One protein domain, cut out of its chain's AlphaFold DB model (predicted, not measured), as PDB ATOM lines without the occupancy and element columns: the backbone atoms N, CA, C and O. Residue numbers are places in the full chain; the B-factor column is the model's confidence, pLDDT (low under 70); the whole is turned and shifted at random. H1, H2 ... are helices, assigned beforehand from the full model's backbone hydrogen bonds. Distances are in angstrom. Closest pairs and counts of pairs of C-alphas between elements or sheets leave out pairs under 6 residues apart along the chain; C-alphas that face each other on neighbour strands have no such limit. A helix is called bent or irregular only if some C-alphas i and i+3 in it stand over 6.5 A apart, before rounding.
ATOM      1  N   ILE A  58      68.917  39.749  -9.172       93.19
ATOM      2  CA  ILE A  58      67.871  39.264  -8.265       93.19
ATOM      3  C   ILE A  58      68.395  39.218  -6.823       93.19
ATOM      4  O   ILE A  58      69.592  39.025  -6.592       93.19
ATOM      5  N   THR A  59      67.509  39.395  -5.843       95.75
ATOM      6  CA  THR A  59      67.828  39.217  -4.416       95.75
ATOM      7  C   THR A  59      66.925  38.126  -3.863       95.75
ATOM      8  O   THR A  59      65.716  38.200  -4.035       95.75
ATOM      9  N   VAL A  60      67.515  37.118  -3.223       95.25
ATOM     10  CA  VAL A  60      66.792  35.963  -2.681       95.25
ATOM     11  C   VAL A  60      67.063  35.879  -1.187       95.25
ATOM     12  O   VAL A  60      68.216  35.977  -0.760       95.25
ATOM     13  N   TYR A  61      66.002  35.703  -0.406       95.88
ATOM     14  CA  TYR A  61      66.096  35.385   1.013       95.88
ATOM     15  C   TYR A  61      66.130  33.869   1.171       95.88
ATOM     16  O   TYR A  61      65.321  33.168   0.574       95.88
ATOM     17  N   ILE A  62      67.080  33.377   1.957       96.81
ATOM     18  CA  ILE A  62      67.247  31.952   2.239       96.81
ATOM     19  C   ILE A  62      67.409  31.756   3.740       96.81
ATOM     20  O   ILE A  62      67.892  32.652   4.441       96.81
ATOM     21  N   SER A  63      67.015  30.586   4.233       97.94
ATOM     22  CA  SER A  63      67.217  30.227   5.633       97.94
ATOM     23  C   SER A  63      68.705  30.017   5.945       97.94
ATOM     24  O   SER A  63      69.540  29.805   5.058       97.94
ATOM     25  N   SER A  64      69.051  30.035   7.234       98.19
ATOM     26  CA  SER A  64      70.409  29.711   7.690       98.19
ATOM     27  C   SER A  64      70.839  28.303   7.265       98.19
ATOM     28  O   SER A  64      71.992  28.102   6.897       98.19
ATOM     29  N   GLU A  65      69.913  27.341   7.279       98.12
ATOM     30  CA  GLU A  65      70.164  25.961   6.856       98.12
ATOM     31  C   GLU A  65      70.490  25.882   5.361       98.12
ATOM     32  O   GLU A  65      71.507  25.304   4.976       98.12
ATOM     33  N   GLN A  66      69.700  26.556   4.522       97.62
ATOM     34  CA  GLN A  66      69.940  26.624   3.079       97.62
ATOM     35  C   GLN A  66      71.280  27.301   2.756       97.62
ATOM     36  O   GLN A  66      72.012  26.846   1.874       97.62
ATOM     37  N   LEU A  67      71.646  28.361   3.489       98.06
ATOM     38  CA  LEU A  67      72.950  29.003   3.327       98.06
ATOM     39  C   LEU A  67      74.101  28.047   3.676       98.06
ATOM     40  O   LEU A  67      75.098  28.008   2.954       98.06
ATOM     41  N   MET A  68      73.970  27.261   4.748       98.56
ATOM     42  CA  MET A  68      74.983  26.268   5.123       98.56
ATOM     43  C   MET A  68      75.115  25.166   4.070       98.56
ATOM     44  O   MET A  68      76.237  24.845   3.676       98.56
ATOM     45  N   ALA A  69      73.997  24.647   3.556       97.94
ATOM     46  CA  ALA A  69      73.999  23.667   2.472       97.94
ATOM     47  C   ALA A  69      74.699  24.210   1.210       97.94
ATOM     48  O   ALA A  69      75.515  23.517   0.596       97.94
ATOM     49  N   LEU A  70      74.461  25.482   0.859       97.94
ATOM     50  CA  LEU A  70      75.128  26.141  -0.266       97.94
ATOM     51  C   LEU A  70      76.649  26.220  -0.069       97.94
ATOM     52  O   LEU A  70      77.413  25.940  -0.997       97.94
ATOM     53  N   GLU A  71      77.116  26.588   1.124       98.31
ATOM     54  CA  GLU A  71      78.552  26.669   1.413       98.31
ATOM     55  C   GLU A  71      79.219  25.290   1.463       98.31
ATOM     56  O   GLU A  71      80.315  25.118   0.920       98.31
ATOM     57  N   GLN A  72      78.544  24.279   2.013       98.44
ATOM     58  CA  GLN A  72      79.006  22.890   1.955       98.44
ATOM     59  C   GLN A  72      79.160  22.415   0.506       98.44
ATOM     60  O   GLN A  72      80.208  21.872   0.150       98.44
ATOM     61  N   ALA A  73      78.177  22.685  -0.360       98.25
ATOM     62  CA  ALA A  73      78.256  22.347  -1.779       98.25
ATOM     63  C   ALA A  73      79.443  23.039  -2.472       98.25
ATOM     64  O   ALA A  73      80.182  22.403  -3.228       98.25
ATOM     65  N   ARG A  74      79.698  24.322  -2.174       98.06
ATOM     66  CA  ARG A  74      80.872  25.046  -2.702       98.06
ATOM     67  C   ARG A  74      82.192  24.407  -2.276       98.06
ATOM     68  O   ARG A  74      83.106  24.296  -3.094       98.06
ATOM     69  N   LEU A  75      82.310  24.004  -1.011       98.31
ATOM     70  CA  LEU A  75      83.508  23.327  -0.510       98.31
ATOM     71  C   LEU A  75      83.687  21.953  -1.158       98.31
ATOM     72  O   LEU A  75      84.801  21.624  -1.564       98.31
ATOM     73  N   ARG A  76      82.597  21.201  -1.331       98.31
ATOM     74  CA  ARG A  76      82.595  19.901  -2.008       98.31
ATOM     75  C   ARG A  76      83.062  20.014  -3.457       98.31
ATOM     76  O   ARG A  76      83.959  19.284  -3.863       98.31
ATOM     77  N   LEU A  77      82.559  21.004  -4.200       98.19
ATOM     78  CA  LEU A  77      82.996  21.286  -5.573       98.19
ATOM     79  C   LEU A  77      84.503  21.553  -5.671       98.19
ATOM     80  O   LEU A  77      85.169  21.096  -6.601       98.19
ATOM     81  N   LYS A  78      85.058  22.269  -4.689       97.81
ATOM     82  CA  LYS A  78      86.497  22.524  -4.613       97.81
ATOM     83  C   LYS A  78      87.288  21.263  -4.260       97.81
ATOM     84  O   LYS A  78      88.352  21.062  -4.834       97.81
ATOM     85  N   ALA A  79      86.811  20.468  -3.305       98.12
ATOM     86  CA  ALA A  79      87.517  19.292  -2.803       98.12
ATOM     87  C   ALA A  79      87.520  18.136  -3.812       98.12
ATOM     88  O   ALA A  79      88.566  17.544  -4.050       98.12
ATOM     89  N   GLU A  80      86.370  17.847  -4.422       98.31
ATOM     90  CA  GLU A  80      86.193  16.691  -5.309       98.31
ATOM     91  C   GLU A  80      86.593  16.997  -6.756       98.31
ATOM     92  O   GLU A  80      87.171  16.150  -7.428       98.31
ATOM     93  N   PHE A  81      86.332  18.219  -7.234       97.44
ATOM     94  CA  PHE A  81      86.508  18.575  -8.649       97.44
ATOM     95  C   PHE A  81      87.525  19.704  -8.878       97.44
ATOM     96  O   PHE A  81      87.733  20.133 -10.011       97.44
ATOM     97  N   GLY A  82      88.140  20.247  -7.821       97.25
ATOM     98  CA  GLY A  82      89.070  21.379  -7.930       97.25
ATOM     99  C   GLY A  82      88.411  22.707  -8.333       97.25
ATOM    100  O   GLY A  82      89.108  23.692  -8.594       97.25
ATOM    101  N   LEU A  83      87.075  22.775  -8.376       96.81
ATOM    102  CA  LEU A  83      86.334  23.925  -8.891       96.81
ATOM    103  C   LEU A  83      86.157  25.005  -7.820       96.81
ATOM    104  O   LEU A  83      85.419  24.853  -6.847       96.81
ATOM    105  N   ARG A  84      86.803  26.156  -8.024       95.00
ATOM    106  CA  ARG A  84      86.621  27.339  -7.172       95.00
ATOM    107  C   ARG A  84      85.459  28.178  -7.693       95.00
ATOM    108  O   ARG A  84      85.605  28.912  -8.669       95.00
ATOM    109  N   VAL A  85      84.311  28.083  -7.027       95.25
ATOM    110  CA  VAL A  85      83.100  28.839  -7.376       95.25
ATOM    111  C   VAL A  85      82.664  29.761  -6.236       95.25
ATOM    112  O   VAL A  85      82.847  29.459  -5.051       95.25
ATOM    113  N   ASP A  86      82.097  30.913  -6.590       95.19
ATOM    114  CA  ASP A  86      81.361  31.756  -5.649       95.19
ATOM    115  C   ASP A  86      79.874  31.366  -5.608       95.19
ATOM    116  O   ASP A  86      79.402  30.584  -6.437       95.19
ATOM    117  N   ARG A  87      79.145  31.894  -4.617       95.62
ATOM    118  CA  ARG A  87      77.709  31.629  -4.436       95.62
ATOM    119  C   ARG A  87      76.904  31.975  -5.686       95.62
ATOM    120  O   ARG A  87      76.088  31.178  -6.124       95.62
ATOM    121  N   GLY A  88      77.166  33.138  -6.284       94.25
ATOM    122  CA  GLY A  88      76.424  33.609  -7.451       94.25
ATOM    123  C   GLY A  88      76.623  32.709  -8.666       94.25
ATOM    124  O   GLY A  88      75.659  32.401  -9.357       94.25
ATOM    125  N   LYS A  89      77.854  32.243  -8.909       94.62
ATOM    126  CA  LYS A  89      78.150  31.305  -9.998       94.62
ATOM    127  C   LYS A  89      77.429  29.969  -9.804       94.62
ATOM    128  O   LYS A  89      76.891  29.446 -10.774       94.62
ATOM    129  N   LEU A  90      77.397  29.449  -8.576       96.25
ATOM    130  CA  LEU A  90      76.704  28.198  -8.263       96.25
ATOM    131  C   LEU A  90      75.182  28.335  -8.413       96.25
ATOM    132  O   LEU A  90      74.567  27.528  -9.100       96.25
ATOM    133  N   VAL A  91      74.591  29.392  -7.848       96.38
ATOM    134  CA  VAL A  91      73.146  29.655  -7.950       96.38
ATOM    135  C   VAL A  91      72.724  29.847  -9.405       96.38
ATOM    136  O   VAL A  91      71.748  29.247  -9.834       96.38
ATOM    137  N   ARG A  92      73.478  30.612 -10.205       94.88
ATOM    138  CA  ARG A  92      73.164  30.778 -11.635       94.88
ATOM    139  C   ARG A  92      73.205  29.460 -12.407       94.88
ATOM    140  O   ARG A  92      72.351  29.249 -13.256       94.88
ATOM    141  N   ALA A  93      74.170  28.587 -12.114       96.44
ATOM    142  CA  ALA A  93      74.230  27.269 -12.740       96.44
ATOM    143  C   ALA A  93      73.021  26.406 -12.348       96.44
ATOM    144  O   ALA A  93      72.411  25.795 -13.216       96.44
ATOM    145  N   ALA A  94      72.638  26.409 -11.069       97.00
ATOM    146  CA  ALA A  94      71.463  25.681 -10.594       97.00
ATOM    147  C   ALA A  94      70.162  26.187 -11.241       97.00
ATOM    148  O   ALA A  94      69.352  25.382 -11.689       97.00
ATOM    149  N   VAL A  95      69.989  27.509 -11.360       96.88
ATOM    150  CA  VAL A  95      68.830  28.111 -12.041       96.88
ATOM    151  C   VAL A  95      68.796  27.722 -13.519       96.88
ATOM    152  O   VAL A  95      67.744  27.338 -14.014       96.88
ATOM    153  N   ALA A  96      69.933  27.763 -14.219       97.12
ATOM    154  CA  ALA A  96      69.996  27.346 -15.619       97.12
ATOM    155  C   ALA A  96      69.629  25.862 -15.799       97.12
ATOM    156  O   ALA A  96      68.894  25.531 -16.722       97.12
ATOM    157  N   LEU A  97      70.091  24.984 -14.898       98.00
ATOM    158  CA  LEU A  97      69.713  23.568 -14.903       98.00
ATOM    159  C   LEU A  97      68.212  23.373 -14.664       98.00
ATOM    160  O   LEU A  97      67.601  22.558 -15.343       98.00
ATOM    161  N   ALA A  98      67.616  24.126 -13.735       97.50
ATOM    162  CA  ALA A  98      66.183  24.051 -13.459       97.50
ATOM    163  C   ALA A  98      65.333  24.528 -14.648       97.50
ATOM    164  O   ALA A  98      64.322  23.906 -14.958       97.50
ATOM    165  N   ILE A  99      65.755  25.600 -15.330       98.12
ATOM    166  CA  ILE A  99      65.089  26.085 -16.549       98.12
ATOM    167  C   ILE A  99      65.197  25.040 -17.660       98.12
ATOM    168  O   ILE A  99      64.195  24.712 -18.277       98.12
ATOM    169  N   ASN A 100      66.381  24.461 -17.868       98.31
ATOM    170  CA  ASN A 100      66.568  23.438 -18.894       98.31
ATOM    171  C   ASN A 100      65.733  22.174 -18.620       98.31
ATOM    172  O   ASN A 100      65.121  21.641 -19.535       98.31
ATOM    173  N   ASP A 101      65.671  21.714 -17.365       98.25
ATOM    174  CA  ASP A 101      64.813  20.586 -16.959       98.25
ATOM    175  C   ASP A 101      63.328  20.893 -17.222       98.25
ATOM    176  O   ASP A 101      62.597  20.031 -17.708       98.25
ATOM    177  N   LEU A 102      62.894  22.132 -16.961       98.25
ATOM    178  CA  LEU A 102      61.536  22.591 -17.259       98.25
ATOM    179  C   LEU A 102      61.250  22.643 -18.763       98.25
ATOM    180  O   LEU A 102      60.193  22.183 -19.188       98.25
ATOM    181  N   ASP A 103      62.178  23.157 -19.566       98.25
ATOM    182  CA  ASP A 103      62.023  23.234 -21.020       98.25
ATOM    183  C   ASP A 103      61.964  21.834 -21.658       98.25
ATOM    184  O   ASP A 103      61.193  21.602 -22.589       98.25
ATOM    185  N   GLU A 104      62.749  20.881 -21.144       97.94
ATOM    186  CA  GLU A 104      62.812  19.511 -21.665       97.94
ATOM    187  C   GLU A 104      61.629  18.638 -21.222       97.94
ATOM    188  O   GLU A 104      61.145  17.815 -22.002       97.94
ATOM    189  N   ARG A 105      61.172  18.777 -19.971       97.75
ATOM    190  CA  ARG A 105      60.193  17.858 -19.357       97.75
ATOM    191  C   ARG A 105      58.831  18.484 -19.081       97.75
ATOM    192  O   ARG A 105      57.887  17.760 -18.760       97.75
ATOM    193  N   GLY A 106      58.703  19.802 -19.194       96.56
ATOM    194  CA  GLY A 106      57.467  20.521 -18.906       96.56
ATOM    195  C   GLY A 106      56.972  20.267 -17.481       96.56
ATOM    196  O   GLY A 106      57.729  20.375 -16.519       96.56
ATOM    197  N   GLY A 107      55.695  19.901 -17.345       95.94
ATOM    198  CA  GLY A 107      55.036  19.704 -16.047       95.94
ATOM    199  C   GLY A 107      55.659  18.626 -15.156       95.94
ATOM    200  O   GLY A 107      55.476  18.662 -13.949       95.94
ATOM    201  N   GLU A 108      56.443  17.709 -15.721       96.25
ATOM    202  CA  GLU A 108      57.114  16.653 -14.954       96.25
ATOM    203  C   GLU A 108      58.439  17.121 -14.325       96.25
ATOM    204  O   GLU A 108      59.080  16.365 -13.589       96.25
ATOM    205  N   ALA A 109      58.905  18.334 -14.635       97.62
ATOM    206  CA  ALA A 109      60.192  18.841 -14.178       97.62
ATOM    207  C   ALA A 109      60.296  18.893 -12.647       97.62
ATOM    208  O   ALA A 109      59.333  19.157 -11.925       97.62
ATOM    209  N   ASN A 110      61.506  18.688 -12.130       95.75
ATOM    210  CA  ASN A 110      61.746  18.608 -10.688       95.75
ATOM    211  C   ASN A 110      61.379  19.913  -9.972       95.75
ATOM    212  O   ASN A 110      60.921  19.887  -8.833       95.75
ATOM    213  N   VAL A 111      61.557  21.051 -10.650       95.94
ATOM    214  CA  VAL A 111      61.187  22.367 -10.120       95.94
ATOM    215  C   VAL A 111      59.675  22.515  -9.928       95.94
ATOM    216  O   VAL A 111      59.265  23.149  -8.960       95.94
ATOM    217  N   VAL A 112      58.849  21.898 -10.781       96.81
ATOM    218  CA  VAL A 112      57.381  21.907 -10.637       96.81
ATOM    219  C   VAL A 112      56.997  21.137  -9.379       96.81
ATOM    220  O   VAL A 112      56.389  21.705  -8.476       96.81
ATOM    221  N   ASN A 113      57.478  19.896  -9.264       94.81
ATOM    222  CA  ASN A 113      57.217  19.037  -8.107       94.81
ATOM    223  C   ASN A 113      57.658  19.672  -6.777       94.81
ATOM    224  O   ASN A 113      56.992  19.492  -5.761       94.81
ATOM    225  N   MET A 114      58.786  20.393  -6.767       93.62
ATOM    226  CA  MET A 114      59.283  21.081  -5.573       93.62
ATOM    227  C   MET A 114      58.365  22.242  -5.168       93.62
ATOM    228  O   MET A 114      58.004  22.358  -4.001       93.62
ATOM    229  N   LEU A 115      57.971  23.087  -6.125       94.31
ATOM    230  CA  LEU A 115      57.159  24.277  -5.856       94.31
ATOM    231  C   LEU A 115      55.715  23.939  -5.464       94.31
ATOM    232  O   LEU A 115      55.109  24.691  -4.709       94.31
ATOM    233  N   GLU A 116      55.174  22.810  -5.927       93.81
ATOM    234  CA  GLU A 116      53.858  22.322  -5.488       93.81
ATOM    235  C   GLU A 116      53.852  21.822  -4.036       93.81
ATOM    236  O   GLU A 116      52.810  21.843  -3.391       93.81
ATOM    237  N   GLN A 117      54.998  21.380  -3.510       85.25
ATOM    238  CA  GLN A 117      55.123  20.885  -2.132       85.25
ATOM    239  C   GLN A 117      55.436  21.993  -1.115       85.25
ATOM    240  O   GLN A 117      55.269  21.785   0.085       85.25
ATOM    241  N   GLU A 118      55.921  23.148  -1.578       74.31
ATOM    242  CA  GLU A 118      56.229  24.315  -0.740       74.31
ATOM    243  C   GLU A 118      55.027  25.266  -0.544       74.31
ATOM    244  O   GLU A 118      55.139  26.220   0.233       74.31
ATOM    245  N   GLY A 119      53.900  25.019  -1.228       52.84
ATOM    246  CA  GLY A 119      52.636  25.768  -1.111       52.84
ATOM    247  C   GLY A 119      51.605  25.088  -0.219       52.84
ATOM    248  O   GLY A 119      50.899  25.831   0.502       52.84
TER     249      GLY A 119
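This is residues 58 to 119 of the 119 residues of an uncharacterized protein of Propionimicrobium lymphophilum ACS-093-V-SCH5 (UniProt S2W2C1). Three helices make an open, U-like frame: the long H2 is the base, H3 stands at its far end like a short post, and H1 makes the other post, passing the first end of H2 with its residues 70 to 74. The middle between H1 and H3 is empty, and residues 58 to 63 before H1 stick out as a free tail. The printed part has 62 residues with three named helices, H1, H2 and H3 in that order, and no named strand; its class is all helix. It is loose, with a radius of gyration of the C-alphas of 13.5 A, and spans 35 by 25 by 21 A.

After residues 58 to 63, H1 takes residues 64 to 81, starting with C-alpha 64 at (70.409, 29.711, 7.690) and measuring 25.5 A from first to last C-alpha. H2, the longest helix by residues, takes residues 87 to 108 and measures 27.6 A, from C-alpha 87 at (77.709, 31.629, -4.436). It has a kink of 64 degrees near residue 102 and is irregular, with C-alphas 104 and 107 standing 9.6 A apart. H3 takes residues 110 to 117, measures 11.1 A and ends with C-alpha 117 at (55.123, 20.885, -2.132).

H1 touches H2 with residues 70 to 74 alone, and H2 touches H1 with residues 87 to 90 alone; the closest C-alphas are those of Leu 70 and Arg 87, 7.4 A apart. Their lines are about perpendicular, at 83 degrees. H2 touches H3 with residues 98 to 102 alone, and the closest C-alphas are those of Ala 98 and Val 111, 6.2 A apart. The lines of H2 and H3 are about perpendicular, at 87 degrees, the line of H2 being a rough one. H1 and H3 are apart. In H1 every O i to N i+4 pair is within hydrogen-bond range; in H2 16 of 18 are, and in H3 3 of 4.

The two C-alphas farthest apart are those of Gly 82 and Gly 119, at 37.3 A. The printed part has no cut and ends at residue 119, the chain's last residue. Both links, H1 to H2 with 5 residues and H2 to H3 with 1 residue, are tight. Residues 58 to 66, of which 64 to 66 belong to H1, stand free, as do residues 103 to 108 of H2 and residues 113 to 119, of which 113 to 117 belong to H3. Without these stretches, the body of 40 residues spans 30 by 19 by 16 A. The mean pLDDT of the printed part is 95.6, and one residue, Gly 119, is under 70.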